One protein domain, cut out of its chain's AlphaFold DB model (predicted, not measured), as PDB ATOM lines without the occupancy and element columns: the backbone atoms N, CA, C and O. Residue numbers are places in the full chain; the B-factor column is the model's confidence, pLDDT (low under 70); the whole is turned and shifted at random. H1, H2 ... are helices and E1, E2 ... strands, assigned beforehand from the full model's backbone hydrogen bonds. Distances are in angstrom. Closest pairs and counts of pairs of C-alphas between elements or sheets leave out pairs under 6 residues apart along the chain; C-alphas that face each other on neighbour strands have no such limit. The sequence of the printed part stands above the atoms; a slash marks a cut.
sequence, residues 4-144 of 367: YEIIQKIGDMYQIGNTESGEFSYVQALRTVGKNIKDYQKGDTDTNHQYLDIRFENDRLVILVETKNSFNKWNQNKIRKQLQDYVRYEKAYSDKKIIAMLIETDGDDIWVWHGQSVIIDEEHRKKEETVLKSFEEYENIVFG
ATOM      1  N   TYR A   4     162.750 216.864 193.556       92.06
ATOM      2  CA  TYR A   4     162.806 216.044 194.767       92.06
ATOM      3  C   TYR A   4     163.315 216.847 195.974       92.06
ATOM      4  O   TYR A   4     162.733 216.769 197.053       92.06
ATOM      5  N   GLU A   5     164.344 217.676 195.787       93.25
ATOM      6  CA  GLU A   5     164.875 218.574 196.820       93.25
ATOM      7  C   GLU A   5     163.827 219.589 197.286       93.25
ATOM      8  O   GLU A   5     163.697 219.813 198.486       93.25
ATOM      9  N   ILE A   6     163.046 220.158 196.359       95.69
ATOM     10  CA  ILE A   6     161.955 221.089 196.689       95.69
ATOM     11  C   ILE A   6     160.916 220.398 197.581       95.69
ATOM     12  O   ILE A   6     160.535 220.939 198.619       95.69
ATOM     13  N   ILE A   7     160.488 219.190 197.196       96.31
ATOM     14  CA  ILE A   7     159.499 218.398 197.941       96.31
ATOM     15  C   ILE A   7     160.011 218.059 199.338       96.31
ATOM     16  O   ILE A   7     159.306 218.299 200.311       96.31
ATOM     17  N   GLN A   8     161.240 217.562 199.456       96.88
ATOM     18  CA  GLN A   8     161.824 217.217 200.752       96.88
ATOM     19  C   GLN A   8     162.041 218.447 201.640       96.88
ATOM     20  O   GLN A   8     161.886 218.366 202.856       96.88
ATOM     21  N   LYS A   9     162.386 219.597 201.049       96.44
ATOM     22  CA  LYS A   9     162.630 220.829 201.800       96.44
ATOM     23  C   LYS A   9     161.344 221.450 202.337       96.44
ATOM     24  O   LYS A   9     161.353 221.906 203.477       96.44
ATOM     25  N   ILE A  10     160.281 221.490 201.530       97.12
ATOM     26  CA  ILE A  10     158.974 222.003 201.964       97.12
ATOM     27  C   ILE A  10     158.292 220.978 202.882       97.12
ATOM     28  O   ILE A  10     157.807 221.351 203.943       97.12
ATOM     29  N   GLY A  11     158.303 219.698 202.519       96.69
ATOM     30  CA  GLY A  11     157.743 218.594 203.298       96.69
ATOM     31  C   GLY A  11     156.845 217.706 202.438       96.69
ATOM     32  O   GLY A  11     155.787 218.140 201.981       96.69
ATOM     33  N   ASP A  12     157.254 216.451 202.236       96.00
ATOM     34  CA  ASP A  12     156.545 215.482 201.388       96.00
ATOM     35  C   ASP A  12     155.132 215.152 201.889       96.00
ATOM     36  O   ASP A  12     154.209 215.017 201.091       96.00
ATOM     37  N   MET A  13     154.941 215.125 203.206       96.12
ATOM     38  CA  MET A  13     153.666 214.856 203.870       96.12
ATOM     39  C   MET A  13     152.560 215.860 203.524       96.12
ATOM     40  O   MET A  13     151.386 215.533 203.672       96.12
ATOM     41  N   TYR A  14     152.919 217.061 203.058       97.12
ATOM     42  CA  TYR A  14     151.964 218.084 202.627       97.12
ATOM     43  C   TYR A  14     151.731 218.081 201.114       97.12
ATOM     44  O   TYR A  14     150.853 218.797 200.635       97.12
ATOM     45  N   GLN A  15     152.526 217.339 200.336       96.88
ATOM     46  CA  GLN A  15     152.447 217.362 198.880       96.88
ATOM     47  C   GLN A  15     151.155 216.695 198.392       96.88
ATOM     48  O   GLN A  15     150.860 215.554 198.739       96.88
ATOM     49  N   ILE A  16     150.434 217.372 197.498       95.38
ATOM     50  CA  ILE A  16     149.254 216.835 196.816       95.38
ATOM     51  C   ILE A  16     149.414 216.992 195.302       95.38
ATOM     52  O   ILE A  16     149.572 218.098 194.787       95.38
ATOM     53  N   GLY A  17     149.299 215.876 194.583       93.75
ATOM     54  CA  GLY A  17     149.141 215.822 193.129       93.75
ATOM     55  C   GLY A  17     147.873 215.050 192.762       93.75
ATOM     56  O   GLY A  17     147.417 214.204 193.529       93.75
ATOM     57  N   ASN A  18     147.284 215.346 191.604       95.19
ATOM     58  CA  ASN A  18     146.104 214.637 191.085       95.19
ATOM     59  C   ASN A  18     146.296 214.130 189.641       95.19
ATOM     60  O   ASN A  18     145.343 213.712 188.987       95.19
ATOM     61  N   THR A  19     147.532 214.146 189.142       93.94
ATOM     62  CA  THR A  19     147.932 213.526 187.874       93.94
ATOM     63  C   THR A  19     148.900 212.368 188.118       93.94
ATOM     64  O   THR A  19     149.507 212.259 189.183       93.94
ATOM     65  N   GLU A  20     149.102 211.524 187.105       86.25
ATOM     66  CA  GLU A  20     150.083 210.426 187.146       86.25
ATOM     67  C   GLU A  20     151.533 210.925 187.296       86.25
ATOM     68  O   GLU A  20     152.366 210.247 187.891       86.25
ATOM     69  N   SER A  21     151.826 212.136 186.806       86.25
ATOM     70  CA  SER A  21     153.119 212.822 186.950       86.25
ATOM     71  C   SER A  21     153.351 213.419 188.347       86.25
ATOM     72  O   SER A  21     154.444 213.914 188.628       86.25
ATOM     73  N   GLY A  22     152.341 213.400 189.227       87.88
ATOM     74  CA  GLY A  22     152.385 214.055 190.537       87.88
ATOM     75  C   GLY A  22     152.242 215.582 190.482       87.88
ATOM     76  O   GLY A  22     152.572 216.257 191.458       87.88
ATOM     77  N   GLU A  23     151.788 216.128 189.351       95.25
ATOM     78  CA  GLU A  23     151.397 217.532 189.175       95.25
ATOM     79  C   GLU A  23     149.966 217.762 189.682       95.25
ATOM     80  O   GLU A  23     149.223 216.827 190.007       95.25
ATOM     81  N   PHE A  24     149.556 219.030 189.743       97.44
ATOM     82  CA  PHE A  24     148.217 219.411 190.170       97.44
ATOM     83  C   PHE A  24     147.415 220.052 189.031       97.44
ATOM     84  O   PHE A  24     147.653 221.184 188.614       97.44
ATOM     85  N   SER A  25     146.428 219.313 188.537       97.19
ATOM     86  CA  SER A  25     145.447 219.738 187.548       97.19
ATOM     87  C   SER A  25     144.306 220.521 188.195       97.19
ATOM     88  O   SER A  25     143.431 219.953 188.861       97.19
ATOM     89  N   TYR A  26     144.240 221.820 187.906       96.50
ATOM     90  CA  TYR A  26     143.110 222.660 188.317       96.50
ATOM     91  C   TYR A  26     141.821 222.342 187.556       96.50
ATOM     92  O   TYR A  26     140.735 222.635 188.047       96.50
ATOM     93  N   VAL A  27     141.912 221.703 186.386       95.44
ATOM     94  CA  VAL A  27     140.731 221.218 185.653       95.44
ATOM     95  C   VAL A  27     140.014 220.149 186.468       95.44
ATOM     96  O   VAL A  27     138.794 220.199 186.606       95.44
ATOM     97  N   GLN A  28     140.765 219.181 186.999       96.06
ATOM     98  CA  GLN A  28     140.199 218.125 187.831       96.06
ATOM     99  C   GLN A  28     139.721 218.685 189.170       96.06
ATOM    100  O   GLN A  28     138.588 218.421 189.558       96.06
ATOM    101  N   ALA A  29     140.539 219.517 189.824       96.25
ATOM    102  CA  ALA A  29     140.219 220.106 191.122       96.25
ATOM    103  C   ALA A  29     138.954 220.983 191.080       96.25
ATOM    104  O   ALA A  29     138.042 220.796 191.874       96.25
ATOM    105  N   LEU A  30     138.819 221.895 190.112       96.69
ATOM    106  CA  LEU A  30     137.629 222.752 190.030       96.69
ATOM    107  C   LEU A  30     136.349 221.958 189.736       96.69
ATOM    108  O   LEU A  30     135.285 222.303 190.251       96.69
ATOM    109  N   ARG A  31     136.441 220.860 188.975       96.25
ATOM    110  CA  ARG A  31     135.287 219.988 188.715       96.25
ATOM    111  C   ARG A  31     134.735 219.352 189.989       96.25
ATOM    112  O   ARG A  31     133.521 219.189 190.069       96.25
ATOM    113  N   THR A  32     135.573 219.025 190.978       96.19
ATOM    114  CA  THR A  32     135.096 218.416 192.236       96.19
ATOM    115  C   THR A  32     134.242 219.376 193.063       96.19
ATOM    116  O   THR A  32     133.366 218.931 193.797       96.19
ATOM    117  N   VAL A  33     134.431 220.688 192.885       95.81
ATOM    118  CA  VAL A  33     133.636 221.752 193.524       95.81
ATOM    119  C   VAL A  33     132.589 222.362 192.582       95.81
ATOM    120  O   VAL A  33     132.070 223.447 192.843       95.81
ATOM    121  N   GLY A  34     132.277 221.687 191.469       95.19
ATOM    122  CA  GLY A  34     131.239 222.104 190.520       95.19
ATOM    123  C   GLY A  34     131.581 223.348 189.692       95.19
ATOM    124  O   GLY A  34     130.680 223.989 189.158       95.19
ATOM    125  N   LYS A  35     132.865 223.707 189.580       95.69
ATOM    126  CA  LYS A  35     133.350 224.893 188.856       95.69
ATOM    127  C   LYS A  35     134.051 224.505 187.553       95.69
ATOM    128  O   LYS A  35     134.664 223.441 187.446       95.69
ATOM    129  N   ASN A  36     133.997 225.384 186.551       92.81
ATOM    130  CA  ASN A  36     134.698 225.195 185.282       92.81
ATOM    131  C   ASN A  36     135.895 226.146 185.191       92.81
ATOM    132  O   ASN A  36     135.759 227.352 185.363       92.81
ATOM    133  N   ILE A  37     137.077 225.613 184.871       91.88
ATOM    134  CA  ILE A  37     138.296 226.423 184.738       91.88
ATOM    135  C   ILE A  37     138.149 227.559 183.718       91.88
ATOM    136  O   ILE A  37     138.733 228.623 183.908       91.88
ATOM    137  N   LYS A  38     137.337 227.352 182.670       90.06
ATOM    138  CA  LYS A  38     137.099 228.337 181.607       90.06
ATOM    139  C   LYS A  38     136.524 229.650 182.138       90.06
ATOM    140  O   LYS A  38     136.836 230.697 181.586       90.06
ATOM    141  N   ASP A  39     135.779 229.603 183.241       90.12
ATOM    142  CA  ASP A  39     135.171 230.785 183.865       90.12
ATOM    143  C   ASP A  39     136.222 231.707 184.514       90.12
ATOM    144  O   ASP A  39     135.961 232.873 184.803       90.12
ATOM    145  N   TYR A  40     137.435 231.188 184.729       89.00
ATOM    146  CA  TYR A  40     138.549 231.884 185.373       89.00
ATOM    147  C   TYR A  40     139.708 232.168 184.407       89.00
ATOM    148  O   TYR A  40     140.680 232.841 184.772       89.00
ATOM    149  N   GLN A  41     139.626 231.684 183.168       85.56
ATOM    150  CA  GLN A  41     140.601 231.975 182.122       85.56
ATOM    151  C   GLN A  41     140.354 233.382 181.565       85.56
ATOM    152  O   GLN A  41     139.236 233.735 181.199       85.56
ATOM    153  N   LYS A  42     141.399 234.215 181.508       73.12
ATOM    154  CA  LYS A  42     141.328 235.512 180.824       73.12
ATOM    155  C   LYS A  42     141.719 235.292 179.365       73.12
ATOM    156  O   LYS A  42     142.744 234.672 179.115       73.12
ATOM    157  N   GLY A  43     140.884 235.761 178.434       56.44
ATOM    158  CA  GLY A  43     140.864 235.394 177.005       56.44
ATOM    159  C   GLY A  43     142.055 235.818 176.139       56.44
ATOM    160  O   GLY A  43     141.873 236.044 174.951       56.44
ATOM    161  N   ASP A  44     143.246 235.940 176.714       56.81
ATOM    162  CA  ASP A  44     144.443 236.448 176.056       56.81
ATOM    163  C   ASP A  44     145.617 235.485 176.300       56.81
ATOM    164  O   ASP A  44     146.562 235.860 176.983       56.81
ATOM    165  N   THR A  45     145.530 234.231 175.827       52.81
ATOM    166  CA  THR A  45     146.699 233.366 175.541       52.81
ATOM    167  C   THR A  45     146.328 232.022 174.904       52.81
ATOM    168  O   THR A  45     145.481 231.279 175.392       52.81
ATOM    169  N   ASP A  46     147.117 231.630 173.901       51.81
ATOM    170  CA  ASP A  46     147.247 230.275 173.337       51.81
ATOM    171  C   ASP A  46     147.804 229.216 174.322       51.81
ATOM    172  O   ASP A  46     148.235 228.135 173.921       51.81
ATOM    173  N   THR A  47     147.821 229.483 175.629       61.06
ATOM    174  CA  THR A  47     148.308 228.540 176.644       61.06
ATOM    175  C   THR A  47     147.369 228.525 177.835       61.06
ATOM    176  O   THR A  47     147.474 229.321 178.766       61.06
ATOM    177  N   ASN A  48     146.441 227.573 177.807       73.38
ATOM    178  CA  ASN A  48     145.601 227.222 178.940       73.38
ATOM    179  C   ASN A  48     146.465 226.564 180.028       73.38
ATOM    180  O   ASN A  48     146.544 225.339 180.097       73.38
ATOM    181  N   HIS A  49     147.137 227.364 180.861       87.44
ATOM    182  CA  HIS A  49     147.897 226.860 182.006       87.44
ATOM    183  C   HIS A  49     146.938 226.146 182.961       87.44
ATOM    184  O   HIS A  49     146.020 226.763 183.493       87.44
ATOM    185  N   GLN A  50     147.095 224.833 183.109       91.19
ATOM    186  CA  GLN A  50     146.133 223.972 183.811       91.19
ATOM    187  C   GLN A  50     146.789 223.030 184.819       91.19
ATOM    188  O   GLN A  50     146.098 222.537 185.711       91.19
ATOM    189  N   TYR A  51     148.096 222.803 184.676       95.31
ATOM    190  CA  TYR A  51     148.885 221.861 185.457       95.31
ATOM    191  C   TYR A  51     149.977 222.634 186.183       95.31
ATOM    192  O   TYR A  51     150.871 223.192 185.551       95.31
ATOM    193  N   LEU A  52     149.848 222.726 187.498       97.19
ATOM    194  CA  LEU A  52     150.870 223.287 188.371       97.19
ATOM    195  C   LEU A  52     151.886 222.196 188.707       97.19
ATOM    196  O   LEU A  52     151.478 221.083 189.055       97.19
ATOM    197  N   ASP A  53     153.176 222.530 188.660       97.31
ATOM    198  CA  ASP A  53     154.242 221.553 188.888       97.31
ATOM    199  C   ASP A  53     154.111 220.867 190.251       97.31
ATOM    200  O   ASP A  53     154.061 219.641 190.308       97.31
ATOM    201  N   ILE A  54     154.039 221.625 191.352       97.88
ATOM    202  CA  ILE A  54     153.952 221.065 192.707       97.88
ATOM    203  C   ILE A  54     152.982 221.894 193.551       97.88
ATOM    204  O   ILE A  54     153.020 223.127 193.550       97.88
ATOM    205  N   ARG A  55     152.128 221.210 194.315       98.19
ATOM    206  CA  ARG A  55     151.209 221.823 195.273       98.19
ATOM    207  C   ARG A  55     151.372 221.161 196.634       98.19
ATOM    208  O   ARG A  55     151.437 219.936 196.714       98.19
ATOM    209  N   PHE A  56     151.401 221.967 197.688       98.56
ATOM    210  CA  PHE A  56     151.375 221.498 199.073       98.56
ATOM    211  C   PHE A  56     150.153 222.068 199.777       98.56
ATOM    212  O   PHE A  56     149.795 223.219 199.516       98.56
ATOM    213  N   GLU A  57     149.530 221.321 200.682       97.69
ATOM    214  CA  GLU A  57     148.432 221.847 201.490       97.69
ATOM    215  C   GLU A  57     148.340 221.256 202.897       97.69
ATOM    216  O   GLU A  57     148.757 220.132 203.161       97.69
ATOM    217  N   ASN A  58     147.687 222.020 203.770       95.00
ATOM    218  CA  ASN A  58     147.021 221.525 204.968       95.00
ATOM    219  C   ASN A  58     145.595 222.112 205.026       95.00
ATOM    220  O   ASN A  58     145.073 222.587 204.012       95.00
ATOM    221  N   ASP A  59     144.958 222.113 206.194       92.06
ATOM    222  CA  ASP A  59     143.584 222.602 206.364       92.06
ATOM    223  C   ASP A  59     143.410 224.103 206.064       92.06
ATOM    224  O   ASP A  59     142.314 224.541 205.713       92.06
ATOM    225  N   ARG A  60     144.476 224.909 206.172       91.62
ATOM    226  CA  ARG A  60     144.413 226.386 206.136       91.62
ATOM    227  C   ARG A  60     145.355 227.057 205.135       91.62
ATOM    228  O   ARG A  60     145.092 228.194 204.738       91.62
ATOM    229  N   LEU A  61     146.439 226.393 204.742       96.25
ATOM    230  CA  LEU A  61     147.489 226.894 203.859       96.25
ATOM    231  C   LEU A  61     147.578 226.042 202.596       96.25
ATOM    232  O   LEU A  61     147.476 224.817 202.648       96.25
ATOM    233  N   VAL A  62     147.863 226.701 201.478       98.12
ATOM    234  CA  VAL A  62     148.323 226.066 200.247       98.12
ATOM    235  C   VAL A  62     149.573 226.778 199.722       98.12
ATOM    236  O   VAL A  62     149.642 228.011 199.704       98.12
ATOM    237  N   ILE A  63     150.565 225.996 199.292       98.50
ATOM    238  CA  ILE A  63     151.790 226.487 198.649       98.50
ATOM    239  C   ILE A  63     151.792 226.014 197.196       98.50
ATOM    240  O   ILE A  63     151.733 224.814 196.923       98.50
ATOM    241  N   LEU A  64     151.845 226.969 196.269       98.56
ATOM    242  CA  LEU A  64     151.869 226.739 194.829       98.56
ATOM    243  C   LEU A  64     153.291 226.934 194.313       98.56
ATOM    244  O   LEU A  64     153.819 228.044 194.406       98.56
ATOM    245  N   VAL A  65     153.890 225.888 193.748       98.38
ATOM    246  CA  VAL A  65     155.255 225.935 193.220       98.38
ATOM    247  C   VAL A  65     155.246 225.656 191.728       98.38
ATOM    248  O   VAL A  65     154.846 224.579 191.291       98.38
ATOM    249  N   GLU A  66     155.729 226.625 190.961       97.81
ATOM    250  CA  GLU A  66     156.006 226.482 189.537       97.81
ATOM    251  C   GLU A  66     157.522 226.524 189.314       97.81
ATOM    252  O   GLU A  66     158.229 227.369 189.872       97.81
ATOM    253  N   THR A  67     158.037 225.625 188.485       96.56
ATOM    254  CA  THR A  67     159.468 225.482 188.234       96.56
ATOM    255  C   THR A  67     159.845 225.946 186.831       96.56
ATOM    256  O   THR A  67     159.080 225.854 185.862       96.56
ATOM    257  N   LYS A  68     161.055 226.493 186.708       95.94
ATOM    258  CA  LYS A  68     161.677 226.834 185.424       95.94
ATOM    259  C   LYS A  68     163.139 226.436 185.466       95.94
ATOM    260  O   LYS A  68     163.773 226.534 186.502       95.94
ATOM    261  N   ASN A  69     163.697 226.025 184.334       94.38
ATOM    262  CA  ASN A  69     165.103 225.631 184.283       94.38
ATOM    263  C   ASN A  69     166.045 226.780 184.681       94.38
ATOM    264  O   ASN A  69     166.767 226.663 185.661       94.38
ATOM    265  N   SER A  70     165.961 227.927 184.010       93.88
ATOM    266  CA  SER A  70     166.540 229.181 184.499       93.88
ATOM    267  C   SER A  70     165.705 230.364 184.033       93.88
ATOM    268  O   SER A  70     165.449 230.485 182.838       93.88
ATOM    269  N   PHE A  71     165.321 231.261 184.937       93.69
ATOM    270  CA  PHE A  71     164.513 232.455 184.701       93.69
ATOM    271  C   PHE A  71     165.057 233.338 183.578       93.69
ATOM    272  O   PHE A  71     164.265 233.907 182.832       93.69
ATOM    273  N   ASN A  72     166.378 233.389 183.382       92.56
ATOM    274  CA  ASN A  72     167.000 234.146 182.288       92.56
ATOM    275  C   ASN A  72     166.644 233.605 180.891       92.56
ATOM    276  O   ASN A  72     166.706 234.344 179.911       92.56
ATOM    277  N   LYS A  73     166.246 232.330 180.789       94.69
ATOM    278  CA  LYS A  73     165.786 231.694 179.542       94.69
ATOM    279  C   LYS A  73     164.311 231.988 179.239       94.69
ATOM    280  O   LYS A  73     163.836 231.650 178.156       94.69
ATOM    281  N   TRP A  74     163.576 232.596 180.172       93.12
ATOM    282  CA  TRP A  74     162.135 232.810 180.060       93.12
ATOM    283  C   TRP A  74     161.774 234.289 180.028       93.12
ATOM    284  O   TRP A  74     162.391 235.142 180.661       93.12
ATOM    285  N   ASN A  75     160.675 234.597 179.342       94.12
ATOM    286  CA  ASN A  75     160.046 235.897 179.503       94.12
ATOM    287  C   ASN A  75     159.415 235.971 180.901       94.12
ATOM    288  O   ASN A  75     158.427 235.287 181.179       94.12
ATOM    289  N   GLN A  76     159.970 236.826 181.760       92.56
ATOM    290  CA  GLN A  76     159.550 236.925 183.158       92.56
ATOM    291  C   GLN A  76     158.059 237.271 183.311       92.56
ATOM    292  O   GLN A  76     157.384 236.745 184.193       92.56
ATOM    293  N   ASN A  77     157.502 238.096 182.418       91.56
ATOM    294  CA  ASN A  77     156.076 238.424 182.448       91.56
ATOM    295  C   ASN A  77     155.205 237.213 182.096       91.56
ATOM    296  O   ASN A  77     154.126 237.069 182.664       91.56
ATOM    297  N   LYS A  78     155.657 236.322 181.203       92.06
ATOM    298  CA  LYS A  78     154.920 235.090 180.875       92.06
ATOM    299  C   LYS A  78     154.893 234.110 182.049       92.06
ATOM    300  O   LYS A  78     153.818 233.638 182.395       92.06
ATOM    301  N   ILE A  79     156.031 233.854 182.698       94.44
ATOM    302  CA  ILE A  79     156.082 232.917 183.839       94.44
ATOM    303  C   ILE A  79     155.344 233.467 185.071       94.44
ATOM    304  O   ILE A  79     154.676 232.711 185.773       94.44
ATOM    305  N   ARG A  80     155.369 234.793 185.297       95.06
ATOM    306  CA  ARG A  80     154.551 235.442 186.336       95.06
ATOM    307  C   ARG A  80     153.057 235.341 186.024       95.06
ATOM    308  O   ARG A  80     152.282 235.011 186.914       95.06
ATOM    309  N   LYS A  81     152.649 235.567 184.766       92.81
ATOM    310  CA  LYS A  81     151.253 235.379 184.326       92.81
ATOM    311  C   LYS A  81     150.783 233.936 184.527       92.81
ATOM    312  O   LYS A  81     149.703 233.741 185.071       92.81
ATOM    313  N   GLN A  82     151.612 232.955 184.173       94.75
ATOM    314  CA  GLN A  82     151.327 231.539 184.415       94.75
ATOM    315  C   GLN A  82     151.059 231.269 185.906       94.75
ATOM    316  O   GLN A  82     150.010 230.727 186.254       94.75
ATOM    317  N   LEU A  83     151.952 231.706 186.803       96.62
ATOM    318  CA  LEU A  83     151.747 231.538 188.245       96.62
ATOM    319  C   LEU A  83     150.516 232.316 188.754       96.62
ATOM    320  O   LEU A  83     149.778 231.829 189.612       96.62
ATOM    321  N   GLN A  84     150.243 233.503 188.202       95.56
ATOM    322  CA  GLN A  84     149.057 234.299 188.530       95.56
ATOM    323  C   GLN A  84     147.748 233.587 188.171       95.56
ATOM    324  O   GLN A  84     146.752 233.763 188.882       95.56
ATOM    325  N   ASP A  85     147.728 232.814 187.086       94.44
ATOM    326  CA  ASP A  85     146.569 232.008 186.713       94.44
ATOM    327  C   ASP A  85     146.336 230.888 187.731       94.44
ATOM    328  O   ASP A  85     145.213 230.751 188.213       94.44
ATOM    329  N   TYR A  86     147.385 230.189 188.181       96.88
ATOM    330  CA  TYR A  86     147.259 229.193 189.254       96.88
ATOM    331  C   TYR A  86     146.735 229.791 190.557       96.88
ATOM    332  O   TYR A  86     145.822 229.238 191.160       96.88
ATOM    333  N   VAL A  87     147.221 230.973 190.952       96.56
ATOM    334  CA  VAL A  87     146.674 231.703 192.109       96.56
ATOM    335  C   VAL A  87     145.185 232.011 191.929       96.56
ATOM    336  O   VAL A  87     144.426 231.976 192.896       96.56
ATOM    337  N   ARG A  88     144.739 232.332 190.708       95.12
ATOM    338  CA  ARG A  88     143.323 232.605 190.426       95.12
ATOM    339  C   ARG A  88     142.479 231.336 190.524       95.12
ATOM    340  O   ARG A  88     141.394 231.395 191.096       95.12
ATOM    341  N   TYR A  89     142.968 230.217 189.993       96.19
ATOM    342  CA  TYR A  89     142.270 228.938 190.086       96.19
ATOM    343  C   TYR A  89     142.206 228.434 191.524       96.19
ATOM    344  O   TYR A  89     141.143 227.997 191.949       96.19
ATOM    345  N   GLU A  90     143.283 228.565 192.300       96.88
ATOM    346  CA  GLU A  90     143.295 228.168 193.710       96.88
ATOM    347  C   GLU A  90     142.294 228.987 194.531       96.88
ATOM    348  O   GLU A  90     141.513 228.398 195.261       96.88
ATOM    349  N   LYS A  91     142.206 230.311 194.320       95.12
ATOM    350  CA  LYS A  91     141.167 231.159 194.948       95.12
ATOM    351  C   LYS A  91     139.738 230.740 194.590       95.12
ATOM    352  O   LYS A  91     138.806 231.048 195.322       95.12
ATOM    353  N   ALA A  92     139.542 230.117 193.428       95.25
ATOM    354  CA  ALA A  92     138.248 229.574 193.036       95.25
ATOM    355  C   ALA A  92     138.020 228.158 193.587       95.25
ATOM    356  O   ALA A  92     136.872 227.756 193.760       95.25
ATOM    357  N   TYR A  93     139.083 227.406 193.846       96.56
ATOM    358  CA  TYR A  93     139.028 226.024 194.300       96.56
ATOM    359  C   TYR A  93     138.903 225.905 195.824       96.56
ATOM    360  O   TYR A  93     138.109 225.096 196.297       96.56
ATOM    361  N   SER A  94     139.644 226.715 196.585       93.94
ATOM    362  CA  SER A  94     139.701 226.652 198.046       93.94
ATOM    363  C   SER A  94     139.683 228.038 198.700       93.94
ATOM    364  O   SER A  94     140.048 229.042 198.088       93.94
ATOM    365  N   ASP A  95     139.296 228.078 199.977       91.00
ATOM    366  CA  ASP A  95     139.335 229.287 200.815       91.00
ATOM    367  C   ASP A  95     140.644 229.398 201.631       91.00
ATOM    368  O   ASP A  95     140.751 230.185 202.579       91.00
ATOM    369  N   LYS A  96     141.658 228.593 201.287       94.06
ATOM    370  CA  LYS A  96     142.939 228.533 202.003       94.06
ATOM    371  C   LYS A  96     143.787 229.772 201.707       94.06
ATOM    372  O   LYS A  96     143.693 230.390 200.643       94.06
ATOM    373  N   LYS A  97     144.665 230.151 202.641       94.75
ATOM    374  CA  LYS A  97     145.682 231.176 202.356       94.75
ATOM    375  C   LYS A  97     146.712 230.612 201.385       94.75
ATOM    376  O   LYS A  97     147.080 229.450 201.488       94.75
ATOM    377  N   ILE A  98     147.182 231.455 200.471       97.62
ATOM    378  CA  ILE A  98     148.055 231.050 199.368       97.62
ATOM    379  C   ILE A  98     149.450 231.637 199.574       97.62
ATOM    380  O   ILE A  98     149.598 232.840 199.809       97.62
ATOM    381  N   ILE A  99     150.464 230.798 199.402       98.00
ATOM    382  CA  ILE A  99     151.824 231.211 199.058       98.00
ATOM    383  C   ILE A  99     152.082 230.726 197.639       98.00
ATOM    384  O   ILE A  99     151.795 229.579 197.310       98.00
ATOM    385  N   ALA A 100     152.597 231.598 196.784       98.44
ATOM    386  CA  ALA A 100     152.921 231.265 195.406       98.44
ATOM    387  C   ALA A 100     154.406 231.506 195.163       98.44
ATOM    388  O   ALA A 100     154.954 232.501 195.640       98.44
ATOM    389  N   MET A 101     155.059 230.607 194.433       98.12
ATOM    390  CA  MET A 101     156.497 230.680 194.210       98.12
ATOM    391  C   MET A 101     156.929 230.170 192.835       98.12
ATOM    392  O   MET A 101     156.372 229.211 192.301       98.12
ATOM    393  N   LEU A 102     157.946 230.838 192.288       97.88
ATOM    394  CA  LEU A 102     158.732 230.382 191.145       97.88
ATOM    395  C   LEU A 102     160.094 229.903 191.651       97.88
ATOM    396  O   LEU A 102     160.731 230.621 192.426       97.88
ATOM    397  N   ILE A 103     160.545 228.734 191.195       97.44
ATOM    398  CA  ILE A 103     161.839 228.150 191.589       97.44
ATOM    399  C   ILE A 103     162.654 227.762 190.349       97.44
ATOM    400  O   ILE A 103     162.128 227.134 189.425       97.44
ATOM    401  N   GLU A 104     163.940 228.123 190.328       95.62
ATOM    402  CA  GLU A 104     164.880 227.639 189.314       95.62
ATOM    403  C   GLU A 104     165.343 226.196 189.573       95.62
ATOM    404  O   GLU A 104     165.706 225.821 190.691       95.62
ATOM    405  N   THR A 105     165.411 225.378 188.516       93.69
ATOM    406  CA  THR A 105     165.955 224.015 188.621       93.69
ATOM    407  C   THR A 105     167.441 223.921 188.296       93.69
ATOM    408  O   THR A 105     168.138 223.155 188.962       93.69
ATOM    409  N   ASP A 106     167.935 224.717 187.343       91.62
ATOM    410  CA  ASP A 106     169.360 224.788 186.972       91.62
ATOM    411  C   ASP A 106     170.151 225.737 187.897       91.62
ATOM    412  O   ASP A 106     171.381 225.717 187.883       91.62
ATOM    413  N   GLY A 107     169.455 226.570 188.677       87.50
ATOM    414  CA  GLY A 107     170.021 227.530 189.627       87.50
ATOM    415  C   GLY A 107     169.372 227.446 191.010       87.50
ATOM    416  O   GLY A 107     168.701 226.459 191.331       87.50
ATOM    417  N   ASP A 108     169.580 228.493 191.811       87.06
ATOM    418  CA  ASP A 108     169.122 228.589 193.207       87.06
ATOM    419  C   ASP A 108     168.141 229.754 193.435       87.06
ATOM    420  O   ASP A 108     167.743 230.018 194.572       87.06
ATOM    421  N   ASP A 109     167.737 230.463 192.373       93.69
ATOM    422  CA  ASP A 109     166.830 231.601 192.497       93.69
ATOM    423  C   ASP A 109     165.398 231.159 192.829       93.69
ATOM    424  O   ASP A 109     164.805 230.281 192.189       93.69
ATOM    425  N   ILE A 110     164.814 231.839 193.819       95.94
ATOM    426  CA  ILE A 110     163.445 231.623 194.292       95.94
ATOM    427  C   ILE A 110     162.731 232.967 194.382       95.94
ATOM    428  O   ILE A 110     163.247 233.930 194.958       95.94
ATOM    429  N   TRP A 111     161.537 233.054 193.799       97.44
ATOM    430  CA  TRP A 111     160.675 234.234 193.880       97.44
ATOM    431  C   TRP A 111     159.386 233.853 194.602       97.44
ATOM    432  O   TRP A 111     158.700 232.933 194.164       97.44
ATOM    433  N   VAL A 112     159.054 234.550 195.695       97.75
ATOM    434  CA  VAL A 112     157.921 234.206 196.573       97.75
ATOM    435  C   VAL A 112     156.931 235.364 196.688       97.75
ATOM    436  O   VAL A 112     157.319 236.531 196.803       97.75
ATOM    437  N   TRP A 113     155.641 235.025 196.711       97.88
ATOM    438  CA  TRP A 113     154.523 235.931 196.960       97.88
ATOM    439  C   TRP A 113     153.601 235.369 198.039       97.88
ATOM    440  O   TRP A 113     153.131 234.235 197.951       97.88
ATOM    441  N   HIS A 114     153.290 236.201 199.029       93.44
ATOM    442  CA  HIS A 114     152.279 235.934 200.048       93.44
ATOM    443  C   HIS A 114     151.694 237.256 200.568       93.44
ATOM    444  O   HIS A 114     152.301 238.323 200.431       93.44
ATOM    445  N   GLY A 115     150.510 237.197 201.180       82.69
ATOM    446  CA  GLY A 115     149.830 238.364 201.743       82.69
ATOM    447  C   GLY A 115     148.310 238.231 201.714       82.69
ATOM    448  O   GLY A 115     147.770 237.182 201.369       82.69
ATOM    449  N   GLN A 116     147.608 239.314 202.064       73.00
ATOM    450  CA  GLN A 116     146.141 239.323 202.083       73.00
ATOM    451  C   GLN A 116     145.542 239.113 200.686       73.00
ATOM    452  O   GLN A 116     144.540 238.419 200.541       73.00
ATOM    453  N   SER A 117     146.181 239.682 199.662       82.19
ATOM    454  CA  SER A 117     145.917 239.394 198.256       82.19
ATOM    455  C   SER A 117     147.219 238.969 197.594       82.19
ATOM    456  O   SER A 117     148.171 239.739 197.551       82.19
ATOM    457  N   VAL A 118     147.263 237.741 197.079       91.62
ATOM    458  CA  VAL A 118     148.403 237.267 196.284       91.62
ATOM    459  C   VAL A 118     148.249 237.794 194.857       91.62
ATOM    460  O   VAL A 118     147.327 237.372 194.144       91.62
ATOM    461  N   ILE A 119     149.111 238.747 194.497       93.44
ATOM    462  CA  ILE A 119     149.263 239.360 193.169       93.44
ATOM    463  C   ILE A 119     150.705 239.090 192.723       93.44
ATOM    464  O   ILE A 119     151.638 239.374 193.471       93.44
ATOM    465  N   ILE A 120     150.884 238.487 191.547       95.75
ATOM    466  CA  ILE A 120     152.190 238.046 191.042       95.75
ATOM    467  C   ILE A 120     152.785 239.130 190.138       95.75
ATOM    468  O   ILE A 120     152.639 239.108 188.915       95.75
ATOM    469  N   ASP A 121     153.475 240.080 190.758       93.81
ATOM    470  CA  ASP A 121     154.256 241.129 190.102       93.81
ATOM    471  C   ASP A 121     155.537 241.447 190.900       93.81
ATOM    472  O   ASP A 121     155.795 240.861 191.952       93.81
ATOM    473  N   GLU A 122     156.379 242.345 190.391       93.19
ATOM    474  CA  GLU A 122     157.632 242.708 191.068       93.19
ATOM    475  C   GLU A 122     157.449 243.608 192.299       93.19
ATOM    476  O   GLU A 122     158.335 243.646 193.154       93.19
ATOM    477  N   GLU A 123     156.327 244.320 192.414       92.12
ATOM    478  CA  GLU A 123     156.044 245.211 193.548       92.12
ATOM    479  C   GLU A 123     155.640 244.414 194.794       92.12
ATOM    480  O   GLU A 123     156.046 244.739 195.910       92.12
ATOM    481  N   HIS A 124     154.893 243.327 194.601       93.38
ATOM    482  CA  HIS A 124     154.392 242.453 195.659       93.38
ATOM    483  C   HIS A 124     155.317 241.268 195.961       93.38
ATOM    484  O   HIS A 124     155.062 240.514 196.909       93.38
ATOM    485  N   ARG A 125     156.390 241.095 195.179       94.75
ATOM    486  CA  ARG A 125     157.395 240.053 195.403       94.75
ATOM    487  C   ARG A 125     158.129 240.283 196.723       94.75
ATOM    488  O   ARG A 125     158.616 241.377 197.003       94.75
ATOM    489  N   LYS A 126     158.283 239.214 197.502       93.88
ATOM    490  CA  LYS A 126     159.053 239.208 198.752       93.88
ATOM    491  C   LYS A 126     160.529 239.044 198.427       93.88
ATOM    492  O   LYS A 126     160.991 237.956 198.099       93.88
ATOM    493  N   LYS A 127     161.263 240.156 198.422       90.75
ATOM    494  CA  LYS A 127     162.682 240.195 198.025       90.75
ATOM    495  C   LYS A 127     163.597 239.604 199.096       90.75
ATOM    496  O   LYS A 127     164.699 239.173 198.784       90.75
ATOM    497  N   GLU A 128     163.129 239.583 200.336       86.69
ATOM    498  CA  GLU A 128     163.747 238.931 201.486       86.69
ATOM    499  C   GLU A 128     163.644 237.396 201.435       86.69
ATOM    500  O   GLU A 128     164.434 236.697 202.068       86.69
ATOM    501  N   GLU A 129     162.705 236.860 200.653       89.56
ATOM    502  CA  GLU A 129     162.464 235.426 200.501       89.56
ATOM    503  C   GLU A 129     163.364 234.832 199.407       89.56
ATOM    504  O   GLU A 129     162.919 234.559 198.294       89.56
ATOM    505  N   THR A 130     164.647 234.644 199.722       89.38
ATOM    506  CA  THR A 130     165.651 234.093 198.784       89.38
ATOM    507  C   THR A 130     166.016 232.633 199.043       89.38
ATOM    508  O   THR A 130     166.741 232.032 198.259       89.38
ATOM    509  N   VAL A 131     165.533 232.053 200.144       92.56
ATOM    510  CA  VAL A 131     165.857 230.686 200.572       92.56
ATOM    511  C   VAL A 131     164.568 229.907 200.785       92.56
ATOM    512  O   VAL A 131     163.654 230.399 201.454       92.56
ATOM    513  N   LEU A 132     164.523 228.684 200.246       94.88
ATOM    514  CA  LEU A 132     163.400 227.768 200.414       94.88
ATOM    515  C   LEU A 132     163.255 227.347 201.882       94.88
ATOM    516  O   LEU A 132     164.238 226.951 202.518       94.88
ATOM    517  N   LYS A 133     162.030 227.407 202.400       94.94
ATOM    518  CA  LYS A 133     161.686 227.080 203.791       94.94
ATOM    519  C   LYS A 133     160.826 225.818 203.881       94.94
ATOM    520  O   LYS A 133     160.302 225.363 202.862       94.94
ATOM    521  N   SER A 134     160.694 225.261 205.084       96.75
ATOM    522  CA  SER A 134     159.720 224.195 205.338       96.75
ATOM    523  C   SER A 134     158.287 224.724 205.274       96.75
ATOM    524  O   SER A 134     158.039 225.933 205.342       96.75
ATOM    525  N   PHE A 135     157.326 223.812 205.153       96.81
ATOM    526  CA  PHE A 135     155.907 224.138 205.165       96.81
ATOM    527  C   PHE A 135     155.511 224.872 206.454       96.81
ATOM    528  O   PHE A 135     154.820 225.885 206.388       96.81
ATOM    529  N   GLU A 136     155.998 224.432 207.617       91.00
ATOM    530  CA  GLU A 136     155.712 225.046 208.922       91.00
ATOM    531  C   GLU A 136     156.292 226.457 209.039       91.00
ATOM    532  O   GLU A 136     155.668 227.352 209.610       91.00
ATOM    533  N   GLU A 137     157.487 226.688 208.490       90.81
ATOM    534  CA  GLU A 137     158.088 228.021 208.454       90.81
ATOM    535  C   GLU A 137     157.243 228.978 207.601       90.81
ATOM    536  O   GLU A 137     156.976 230.110 208.011       90.81
ATOM    537  N   TYR A 138     156.769 228.514 206.443       93.81
ATOM    538  CA  TYR A 138     155.847 229.260 205.590       93.81
ATOM    539  C   TYR A 138     154.481 229.485 206.247       93.81
ATOM    540  O   TYR A 138     153.917 230.580 206.161       93.81
ATOM    541  N   GLU A 139     153.966 228.492 206.962       89.62
ATOM    542  CA  GLU A 139     152.737 228.616 207.734       89.62
ATOM    543  C   GLU A 139     152.872 229.673 208.830       89.62
ATOM    544  O   GLU A 139     151.999 230.530 208.971       89.62
ATOM    545  N   ASN A 140     154.000 229.698 209.540       84.06
ATOM    546  CA  ASN A 140     154.290 230.715 210.544       84.06
ATOM    547  C   ASN A 140     154.433 232.124 209.940       84.06
ATOM    548  O   ASN A 140     154.106 233.108 210.598       84.06
ATOM    549  N   ILE A 141     154.864 232.262 208.684       84.00
ATOM    550  CA  ILE A 141     154.875 233.568 208.001       84.00
ATOM    551  C   ILE A 141     153.446 234.083 207.771       84.00
ATOM    552  O   ILE A 141     153.179 235.273 207.942       84.00
ATOM    553  N   VAL A 142     152.523 233.203 207.382       83.88
ATOM    554  CA  VAL A 142     151.143 233.582 207.033       83.88
ATOM    555  C   VAL A 142     150.246 233.707 208.263       83.88
ATOM    556  O   VAL A 142     149.342 234.544 208.295       83.88
ATOM    557  N   PHE A 143     150.480 232.867 209.266       80.94
ATOM    558  CA  PHE A 143     149.579 232.655 210.394       80.94
ATOM    559  C   PHE A 143     150.239 232.777 211.762       80.94
ATOM    560  O   PHE A 143     149.561 232.605 212.778       80.94
ATOM    561  N   GLY A 144     151.542 233.045 211.800       68.88
ATOM    562  CA  GLY A 144     152.260 233.271 213.040       68.88
ATOM    563  C   GLY A 144     151.653 234.415 213.839       68.88
ATOM    564  O   GLY A 144     150.921 235.268 213.331       68.88
TER     565      GLY A 144
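This is residues 4 to 144 of the 367 residues of the protein "Conserved domain protein" of Anaerococcus prevotii ACS-065-V-Col13 (UniProt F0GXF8). A mixed sheet of four strands, E1 E2 E3 E4, is covered on one face by the long helix H4 and on the other by the short helix H5, giving three layers. H2 and H3 form a small group off the sheet, packed on H4, while H1 only grazes the sheet. The 141 printed residues hold five named helices and four named strands, in the order H1 H2 H3 E1 E2 H4 E3 E4 H5; the class is mixed, with 70 residues, under half, in named elements. The whole is compact and rounded, with a radius of gyration of the C-alphas of 14.2 A and spans of 36 by 34 by 32 A.

H1, residues 4 to 10, only grazes the sheet with residues 6 to 10. H2, residues 26 to 32, and H3, residues 37 to 40, only just touch, with 3 pairs of C-alphas within 8 A, the closest being Val 27 and Ile 37 at 5.8 A. E1, residues 54 to 57, and E2, residues 61 to 68, form an antiparallel hairpin, with N 56 and O 63 3.0 A apart. H4, residues 76 to 93, touches H2 with its residues 86 to 93 alone, the closest C-alphas being Leu 30 and Tyr 93 at 5.6 A, at a shallow tilt of 5 degrees, the same way. E3, residues 97 to 104, is parallel to E2, with N 64 and O 99 2.8 A apart; E2, H4 and E3 make a strand-helix-strand unit, two parallel neighbour strands with a helix between, whose crossover is right-handed. H4 lies over E2 and E3 at a height over the sheet of 9.3 A. E3 and E4, residues 110 to 114, form an antiparallel hairpin, with N 102 and O 111 2.9 A apart. H5, residues 135 to 143, is on the opposite face from H4, at a height over the sheet of 8.9 A, slantwise to the strands, at 47 degrees to E3 on the local plane. In H1, H2, H4 and H5 every O i to N i+4 pair is within hydrogen-bond range; H3 is too short for one.

H1 begins at C-alpha 4, (162.806, 216.044, 194.767). H4 is 25.8 A long, E2 23.3 A and E3 23.5 A. H5 ends at C-alpha 143, (149.579, 232.655, 210.394).

The C-alphas of Asp 46 and Gly 144, the two farthest apart, are 40.1 A apart. The printed part has no cut. The links H1 to H2, H3 to E1 and E4 to H5 are long. Residues 43 to 47 and 144 have pLDDT under 70.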